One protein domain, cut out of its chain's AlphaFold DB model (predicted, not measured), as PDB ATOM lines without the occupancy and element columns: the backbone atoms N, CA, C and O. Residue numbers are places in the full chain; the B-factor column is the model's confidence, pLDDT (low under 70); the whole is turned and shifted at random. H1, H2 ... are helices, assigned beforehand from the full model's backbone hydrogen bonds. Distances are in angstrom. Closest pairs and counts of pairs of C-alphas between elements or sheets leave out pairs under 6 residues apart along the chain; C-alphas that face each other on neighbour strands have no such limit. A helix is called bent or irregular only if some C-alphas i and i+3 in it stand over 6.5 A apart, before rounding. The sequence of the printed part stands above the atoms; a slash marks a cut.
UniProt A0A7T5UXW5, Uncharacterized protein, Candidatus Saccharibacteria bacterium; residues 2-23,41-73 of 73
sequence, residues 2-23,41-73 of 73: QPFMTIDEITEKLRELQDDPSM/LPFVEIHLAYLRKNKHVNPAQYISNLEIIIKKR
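This is residues 2 to 23 and 41 to 73 of the 73 residues of an uncharacterized protein of Candidatus Saccharibacteria bacterium (UniProt A0A7T5UXW5). Three helices of similar length lie side by side in a small, loosely joined bundle, their centres at the corners of a triangle. H1 and H3 lie side by side, nearly parallel, and run the same way, while H2 runs the opposite way, packs on H1 and comes close to H3 without clearly touching it. The printed part has 55 residues with three named helices, in the order H1, H2, H3 along the chain, and no named strand; the class is all helix. A cut lies between H1 and H2. The whole is compact, with a radius of gyration of the C-alphas of 10.9 A, and the C-alphas span 30 by 24 by 16 A along their three main axes.

H1, residues 7 to 19, touches H2, residues 43 to 53. Their closest C-alphas are those of Leu 14 and Val 44, 5.4 A apart. The two helices stand at a shallow tilt of 30 degrees and run opposite ways, with their centres 10.8 A apart. H1 also touches H3, residues 59 to 70. Here the closest C-alphas are those of Ile 10 and Pro 59, 7.2 A apart, and the centres are 11.5 A apart. H1 and H3 run the same way at a shallow tilt of 10 degrees. H2 and H3 are close but not clearly touching, with 1 pair of C-alphas within 8 A, those of Leu 51 and Pro 59 at 6.8 A. They run opposite ways at a tilt of 38 degrees, only just steep. In H1, H2 and H3 each O i to N i+4 pair of the backbone is within hydrogen-bond range.

Residues 2 to 6 come before H1. H1 begins at C-alpha 7, at (32.740, -40.268, 40.154), and ends at C-alpha 19, at (16.938, -48.237, 44.876); it is the longest helix by residues, with 13, and measures 18.3 A from first to last C-alpha. H2, from Phe 43 to Lys 53, measures 15.7 A. H3, from Pro 59 to Ile 70, measures 16.2 A and ends at C-alpha 70, at (15.252, -37.903, 51.449). No helix is bent or irregular.

The two C-alphas farthest apart are those of Lys 55 and Arg 73, at 31.2 A. Residues 24 to 40 are not printed, and C-alphas 23 and 41 are 17.7 A apart across the cut. The link from H1 to H2 runs across this cut; the link from H2 to H3, 5 residues, is tight. The printed part ends at Arg 73, the chain's last residue. The mean pLDDT of the printed part is 93.0, and residues 2 to 3 are under 70.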
ATOM      1  N   GLN A   2      39.944 -34.885  53.836       55.41
ATOM      2  CA  GLN A   2      38.573 -35.207  53.434       55.41
ATOM      3  C   GLN A   2      38.616 -36.393  52.454       55.41
ATOM      4  O   GLN A   2      39.523 -36.410  51.618       55.41
ATOM      5  N   PRO A   3      37.714 -37.386  52.555       59.84
ATOM      6  CA  PRO A   3      37.723 -38.516  51.637       59.84
ATOM      7  C   PRO A   3      37.399 -38.011  50.230       59.84
ATOM      8  O   PRO A   3      36.381 -37.354  50.007       59.84
ATOM      9  N   PHE A   4      38.309 -38.268  49.296       77.69
ATOM     10  CA  PHE A   4      38.106 -37.957  47.891       77.69
ATOM     11  C   PHE A   4      37.279 -39.102  47.306       77.69
ATOM     12  O   PHE A   4      37.801 -40.198  47.153       77.69
ATOM     13  N   MET A   5      35.989 -38.872  47.049       88.75
ATOM     14  CA  MET A   5      35.178 -39.849  46.319       88.75
ATOM     15  C   MET A   5      35.396 -39.672  44.819       88.75
ATOM     16  O   MET A   5      35.381 -38.552  44.299       88.75
ATOM     17  N   THR A   6      35.577 -40.784  44.125       92.94
ATOM     18  CA  THR A   6      35.580 -40.850  42.665       92.94
ATOM     19  C   THR A   6      34.163 -40.688  42.110       92.94
ATOM     20  O   THR A   6      33.169 -40.839  42.820       92.94
ATOM     21  N   ILE A   7      34.050 -40.371  40.817       91.88
ATOM     22  CA  ILE A   7      32.740 -40.268  40.154       91.88
ATOM     23  C   ILE A   7      31.996 -41.606  40.185       91.88
ATOM     24  O   ILE A   7      30.782 -41.602  40.377       91.88
ATOM     25  N   ASP A   8      32.705 -42.725  40.054       94.62
ATOM     26  CA  ASP A   8      32.095 -44.055  40.078       94.62
ATOM     27  C   ASP A   8      31.533 -44.377  41.470       94.62
ATOM     28  O   ASP A   8      30.380 -44.786  41.579       94.62
ATOM     29  N   GLU A   9      32.273 -44.074  42.543       96.00
ATOM     30  CA  GLU A   9      31.786 -44.243  43.921       96.00
ATOM     31  C   GLU A   9      30.576 -43.352  44.228       96.00
ATOM     32  O   GLU A   9      29.625 -43.791  44.871       96.00
ATOM     33  N   ILE A  10      30.587 -42.098  43.761       95.94
ATOM     34  CA  ILE A  10      29.445 -41.183  43.908       95.94
ATOM     35  C   ILE A  10      28.226 -41.743  43.171       95.94
ATOM     36  O   ILE A  10      27.120 -41.728  43.707       95.94
ATOM     37  N   THR A  11      28.426 -42.224  41.946       96.50
ATOM     38  CA  THR A  11      27.354 -42.773  41.110       96.50
ATOM     39  C   THR A  11      26.733 -43.995  41.769       96.50
ATOM     40  O   THR A  11      25.509 -44.073  41.862       96.50
ATOM     41  N   GLU A  12      27.561 -44.912  42.268       97.62
ATOM     42  CA  GLU A  12      27.086 -46.123  42.931       97.62
ATOM     43  C   GLU A  12      26.316 -45.794  44.211       97.62
ATOM     44  O   GLU A  12      25.203 -46.276  44.396       97.62
ATOM     45  N   LYS A  13      26.816 -44.866  45.036       96.81
ATOM     46  CA  LYS A  13      26.074 -44.409  46.219       96.81
ATOM     47  C   LYS A  13      24.736 -43.771  45.879       96.81
ATOM     48  O   LYS A  13      23.743 -44.051  46.539       96.81
ATOM     49  N   LEU A  14      24.667 -42.945  44.841       97.12
ATOM     50  CA  LEU A  14      23.391 -42.362  44.423       97.12
ATOM     51  C   LEU A  14      22.414 -43.424  43.897       97.12
ATOM     52  O   LEU A  14      21.212 -43.262  44.097       97.12
ATOM     53  N   ARG A  15      22.902 -44.497  43.256       97.38
ATOM     54  CA  ARG A  15      22.074 -45.639  42.830       97.38
ATOM     55  C   ARG A  15      21.557 -46.437  44.019       97.38
ATOM     56  O   ARG A  15      20.356 -46.660  44.092       97.38
ATOM     57  N   GLU A  16      22.421 -46.759  44.983       97.50
ATOM     58  CA  GLU A  16      22.018 -47.414  46.235       97.50
ATOM     59  C   GLU A  16      20.881 -46.637  46.924       97.50
ATOM     60  O   GLU A  16      19.880 -47.226  47.322       97.50
ATOM     61  N   LEU A  17      20.986 -45.304  47.004       96.81
ATOM     62  CA  LEU A  17      19.928 -44.459  47.572       96.81
ATOM     63  C   LEU A  17      18.663 -44.398  46.717       96.81
ATOM     64  O   LEU A  17      17.571 -44.243  47.257       96.81
ATOM     65  N   GLN A  18      18.801 -44.473  45.394       96.50
ATOM     66  CA  GLN A  18      17.663 -44.501  44.481       96.50
ATOM     67  C   GLN A  18      16.850 -45.785  44.621       96.50
ATOM     68  O   GLN A  18      15.621 -45.718  44.583       96.50
ATOM     69  N   ASP A  19      17.537 -46.909  44.802       96.25
ATOM     70  CA  ASP A  19      16.938 -48.237  44.876       96.25
ATOM     71  C   ASP A  19      16.482 -48.600  46.303       96.25
ATOM     72  O   ASP A  19      15.711 -49.544  46.485       96.25
ATOM     73  N   ASP A  20      16.900 -47.837  47.323       96.94
ATOM     74  CA  ASP A  20      16.448 -48.004  48.706       96.94
ATOM     75  C   ASP A  20      14.976 -47.554  48.873       96.94
ATOM     76  O   ASP A  20      14.660 -46.359  48.805       96.94
ATOM     77  N   PRO A  21      14.039 -48.477  49.182       95.88
ATOM     78  CA  PRO A  21      12.624 -48.149  49.334       95.88
ATOM     79  C   PRO A  21      12.323 -47.265  50.555       95.88
ATOM     80  O   PRO A  21      11.217 -46.722  50.649       95.88
ATOM     81  N   SER A  22      13.261 -47.100  51.492       96.56
ATOM     82  CA  SER A  22      13.155 -46.175  52.626       96.56
ATOM     83  C   SER A  22      13.488 -44.723  52.257       96.56
ATOM     84  O   SER A  22      13.215 -43.810  53.043       96.56
ATOM     85  N   MET A  23      14.000 -44.487  51.048       96.44
ATOM     86  CA  MET A  23      14.354 -43.167  50.537       96.44
ATOM     87  C   MET A  23      13.282 -42.633  49.580       96.44
ATOM     88  O   MET A  23      12.553 -43.370  48.914       96.44
ATOM     89  N   LEU A  41      15.413 -35.657  33.985       87.94
ATOM     90  CA  LEU A  41      16.700 -36.128  34.442       87.94
ATOM     91  C   LEU A  41      16.479 -37.111  35.609       87.94
ATOM     92  O   LEU A  41      15.768 -36.759  36.560       87.94
ATOM     93  N   PRO A  42      17.057 -38.324  35.564       92.25
ATOM     94  CA  PRO A  42      16.988 -39.273  36.673       92.25
ATOM     95  C   PRO A  42      17.609 -38.716  37.957       92.25
ATOM     96  O   PRO A  42      18.514 -37.883  37.898       92.25
ATOM     97  N   PHE A  43      17.175 -39.219  39.116       94.44
ATOM     98  CA  PHE A  43      17.693 -38.811  40.431       94.44
ATOM     99  C   PHE A  43      19.230 -38.813  40.489       94.44
ATOM    100  O   PHE A  43      19.836 -37.792  40.817       94.44
ATOM    101  N   VAL A  44      19.868 -39.920  40.092       95.62
ATOM    102  CA  VAL A  44      21.339 -40.034  40.053       95.62
ATOM    103  C   VAL A  44      21.970 -38.918  39.215       95.62
ATOM    104  O   VAL A  44      22.906 -38.251  39.655       95.62
ATOM    105  N   GLU A  45      21.424 -38.662  38.029       93.25
ATOM    106  CA  GLU A  45      21.976 -37.697  37.078       93.25
ATOM    107  C   GLU A  45      21.813 -36.249  37.542       93.25
ATOM    108  O   GLU A  45      22.709 -35.432  37.335       93.25
ATOM    109  N   ILE A  46      20.725 -35.928  38.246       93.69
ATOM    110  CA  ILE A  46      20.537 -34.619  38.887       93.69
ATOM    111  C   ILE A  46      21.682 -34.339  39.859       93.69
ATOM    112  O   ILE A  46      22.313 -33.276  39.814       93.69
ATOM    113  N   HIS A  47      21.958 -35.297  40.739       95.19
ATOM    114  CA  HIS A  47      22.952 -35.134  41.791       95.19
ATOM    115  C   HIS A  47      24.381 -35.172  41.238       95.19
ATOM    116  O   HIS A  47      25.216 -34.355  41.640       95.19
ATOM    117  N   LEU A  48      24.651 -36.013  40.234       94.50
ATOM    118  CA  LEU A  48      25.915 -35.990  39.500       94.50
ATOM    119  C   LEU A  48      26.131 -34.663  38.770       94.50
ATOM    120  O   LEU A  48      27.216 -34.091  38.863       94.50
ATOM    121  N   ALA A  49      25.122 -34.136  38.071       92.69
ATOM    122  CA  ALA A  49      25.218 -32.850  37.387       92.69
ATOM    123  C   ALA A  49      25.512 -31.710  38.375       92.69
ATOM    124  O   ALA A  49      26.378 -30.868  38.112       92.69
ATOM    125  N   TYR A  50      24.859 -31.714  39.541       93.31
ATOM    126  CA  TYR A  50      25.121 -30.744  40.601       93.31
ATOM    127  C   TYR A  50      26.573 -30.808  41.100       93.31
ATOM    128  O   TYR A  50      27.254 -29.780  41.122       93.31
ATOM    129  N   LEU A  51      27.080 -31.994  41.448       94.06
ATOM    130  CA  LEU A  51      28.459 -32.169  41.924       94.06
ATOM    131  C   LEU A  51      29.493 -31.874  40.826       94.06
ATOM    132  O   LEU A  51      30.547 -31.291  41.089       94.06
ATOM    133  N   ARG A  52      29.185 -32.197  39.562       91.94
ATOM    134  CA  ARG A  52      30.037 -31.856  38.414       91.94
ATOM    135  C   ARG A  52      30.136 -30.344  38.219       91.94
ATOM    136  O   ARG A  52      31.237 -29.873  37.944       91.94
ATOM    137  N   LYS A  53      29.030 -29.609  38.373       92.56
ATOM    138  CA  LYS A  53      28.980 -28.143  38.256       92.56
ATOM    139  C   LYS A  53      29.645 -27.443  39.446       92.56
ATOM    140  O   LYS A  53      30.291 -26.416  39.262       92.56
ATOM    141  N   ASN A  54      29.532 -28.001  40.652       93.12
ATOM    142  CA  ASN A  54      29.990 -27.376  41.894       93.12
ATOM    143  C   ASN A  54      31.228 -28.082  42.473       93.12
ATOM    144  O   ASN A  54      31.153 -28.752  43.498       93.12
ATOM    145  N   LYS A  55      32.395 -27.889  41.844       89.62
ATOM    146  CA  LYS A  55      33.661 -28.572  42.203       89.62
ATOM    147  C   LYS A  55      34.186 -28.315  43.624       89.62
ATOM    148  O   LYS A  55      35.081 -29.019  44.069       89.62
ATOM    149  N   HIS A  56      33.666 -27.301  44.314       92.31
ATOM    150  CA  HIS A  56      34.039 -26.962  45.690       92.31
ATOM    151  C   HIS A  56      33.204 -27.714  46.741       92.31
ATOM    152  O   HIS A  56      33.531 -27.672  47.925       92.31
ATOM    153  N   VAL A  57      32.116 -28.376  46.333       93.75
ATOM    154  CA  VAL A  57      31.270 -29.160  47.235       93.75
ATOM    155  C   VAL A  57      31.961 -30.483  47.539       93.75
ATOM    156  O   VAL A  57      32.368 -31.195  46.625       93.75
ATOM    157  N   ASN A  58      32.057 -30.835  48.823       94.56
ATOM    158  CA  ASN A  58      32.524 -32.151  49.238       94.56
ATOM    159  C   ASN A  58      31.447 -33.211  48.912       94.56
ATOM    160  O   ASN A  58      30.360 -33.146  49.494       94.56
ATOM    161  N   PRO A  59      31.728 -34.195  48.036       95.06
ATOM    162  CA  PRO A  59      30.726 -35.181  47.634       95.06
ATOM    163  C   PRO A  59      30.250 -36.079  48.777       95.06
ATOM    164  O   PRO A  59      29.055 -36.332  48.885       95.06
ATOM    165  N   ALA A  60      31.152 -36.512  49.663       95.19
ATOM    166  CA  ALA A  60      30.798 -37.377  50.787       95.19
ATOM    167  C   ALA A  60      29.827 -36.668  51.742       95.19
ATOM    168  O   ALA A  60      28.779 -37.209  52.084       95.19
ATOM    169  N   GLN A  61      30.128 -35.418  52.107       96.25
ATOM    170  CA  GLN A  61      29.245 -34.623  52.961       96.25
ATOM    171  C   GLN A  61      27.906 -34.322  52.278       96.25
ATOM    172  O   GLN A  61      26.861 -34.339  52.925       96.25
ATOM    173  N   TYR A  62      27.928 -34.048  50.972       96.31
ATOM    174  CA  TYR A  62      26.716 -33.821  50.195       96.31
ATOM    175  C   TYR A  62      25.785 -35.036  50.217       96.31
ATOM    176  O   TYR A  62      24.601 -34.874  50.505       96.31
ATOM    177  N   ILE A  63      26.318 -36.235  49.964       96.06
ATOM    178  CA  ILE A  63      25.541 -37.480  49.957       96.06
ATOM    179  C   ILE A  63      24.977 -37.765  51.352       96.06
ATOM    180  O   ILE A  63      23.775 -37.978  51.471       96.06
ATOM    181  N   SER A  64      25.777 -37.658  52.420       96.00
ATOM    182  CA  SER A  64      25.268 -37.856  53.788       96.00
ATOM    183  C   SER A  64      24.142 -36.880  54.151       96.00
ATOM    184  O   SER A  64      23.168 -37.259  54.799       96.00
ATOM    185  N   ASN A  65      24.233 -35.621  53.717       97.12
ATOM    186  CA  ASN A  65      23.150 -34.658  53.921       97.12
ATOM    187  C   ASN A  65      21.909 -35.018  53.094       97.12
ATOM    188  O   ASN A  65      20.785 -34.885  53.579       97.12
ATOM    189  N   LEU A  66      22.111 -35.463  51.853       96.44
ATOM    190  CA  LEU A  66      21.037 -35.877  50.962       96.44
ATOM    191  C   LEU A  66      20.247 -37.044  51.566       96.44
ATOM    192  O   LEU A  66      19.025 -36.951  51.628       96.44
ATOM    193  N   GLU A  67      20.928 -38.068  52.086       96.38
ATOM    194  CA  GLU A  67      20.326 -39.217  52.783       96.38
ATOM    195  C   GLU A  67      19.366 -38.790  53.896       96.38
ATOM    196  O   GLU A  67      18.230 -39.257  53.962       96.38
ATOM    197  N   ILE A  68      19.793 -37.854  54.749       96.50
ATOM    198  CA  ILE A  68      18.976 -37.343  55.859       96.50
ATOM    199  C   ILE A  68      17.708 -36.654  55.339       96.50
ATOM    200  O   ILE A  68      16.640 -36.788  55.938       96.50
ATOM    201  N   ILE A  69      17.821 -35.904  54.240       95.25
ATOM    202  CA  ILE A  69      16.719 -35.121  53.670       95.25
ATOM    203  C   ILE A  69      15.688 -36.023  52.984       95.25
ATOM    204  O   ILE A  69      14.490 -35.763  53.095       95.25
ATOM    205  N   ILE A  70      16.135 -37.058  52.269       95.75
ATOM    206  CA  ILE A  70      15.252 -37.903  51.449       95.75
ATOM    207  C   ILE A  70      14.667 -39.094  52.211       95.75
ATOM    208  O   ILE A  70      13.733 -39.726  51.713       95.75
ATOM    209  N   LYS A  71      15.182 -39.413  53.402       96.81
ATOM    210  CA  LYS A  71      14.681 -40.522  54.212       96.81
ATOM    211  C   LYS A  71      13.208 -40.330  54.572       96.81
ATOM    212  O   LYS A  71      12.810 -39.291  55.103       96.81
ATOM    213  N   LYS A  72      12.393 -41.349  54.290       93.62
ATOM    214  CA  LYS A  72      10.982 -41.390  54.692       93.62
ATOM    215  C   LYS A  72      10.893 -41.360  56.221       93.62
ATOM    216  O   LYS A  72      11.704 -41.989  56.902       93.62
ATOM    217  N   ARG A  73       9.930 -40.597  56.737       84.38
ATOM    218  CA  ARG A  73       9.629 -40.491  58.169       84.38
ATOM    219  C   ARG A  73       8.430 -41.346  58.531       84.38
ATOM    220  O   ARG A  73       7.529 -41.449  57.669       84.38
TER     221      ARG A  73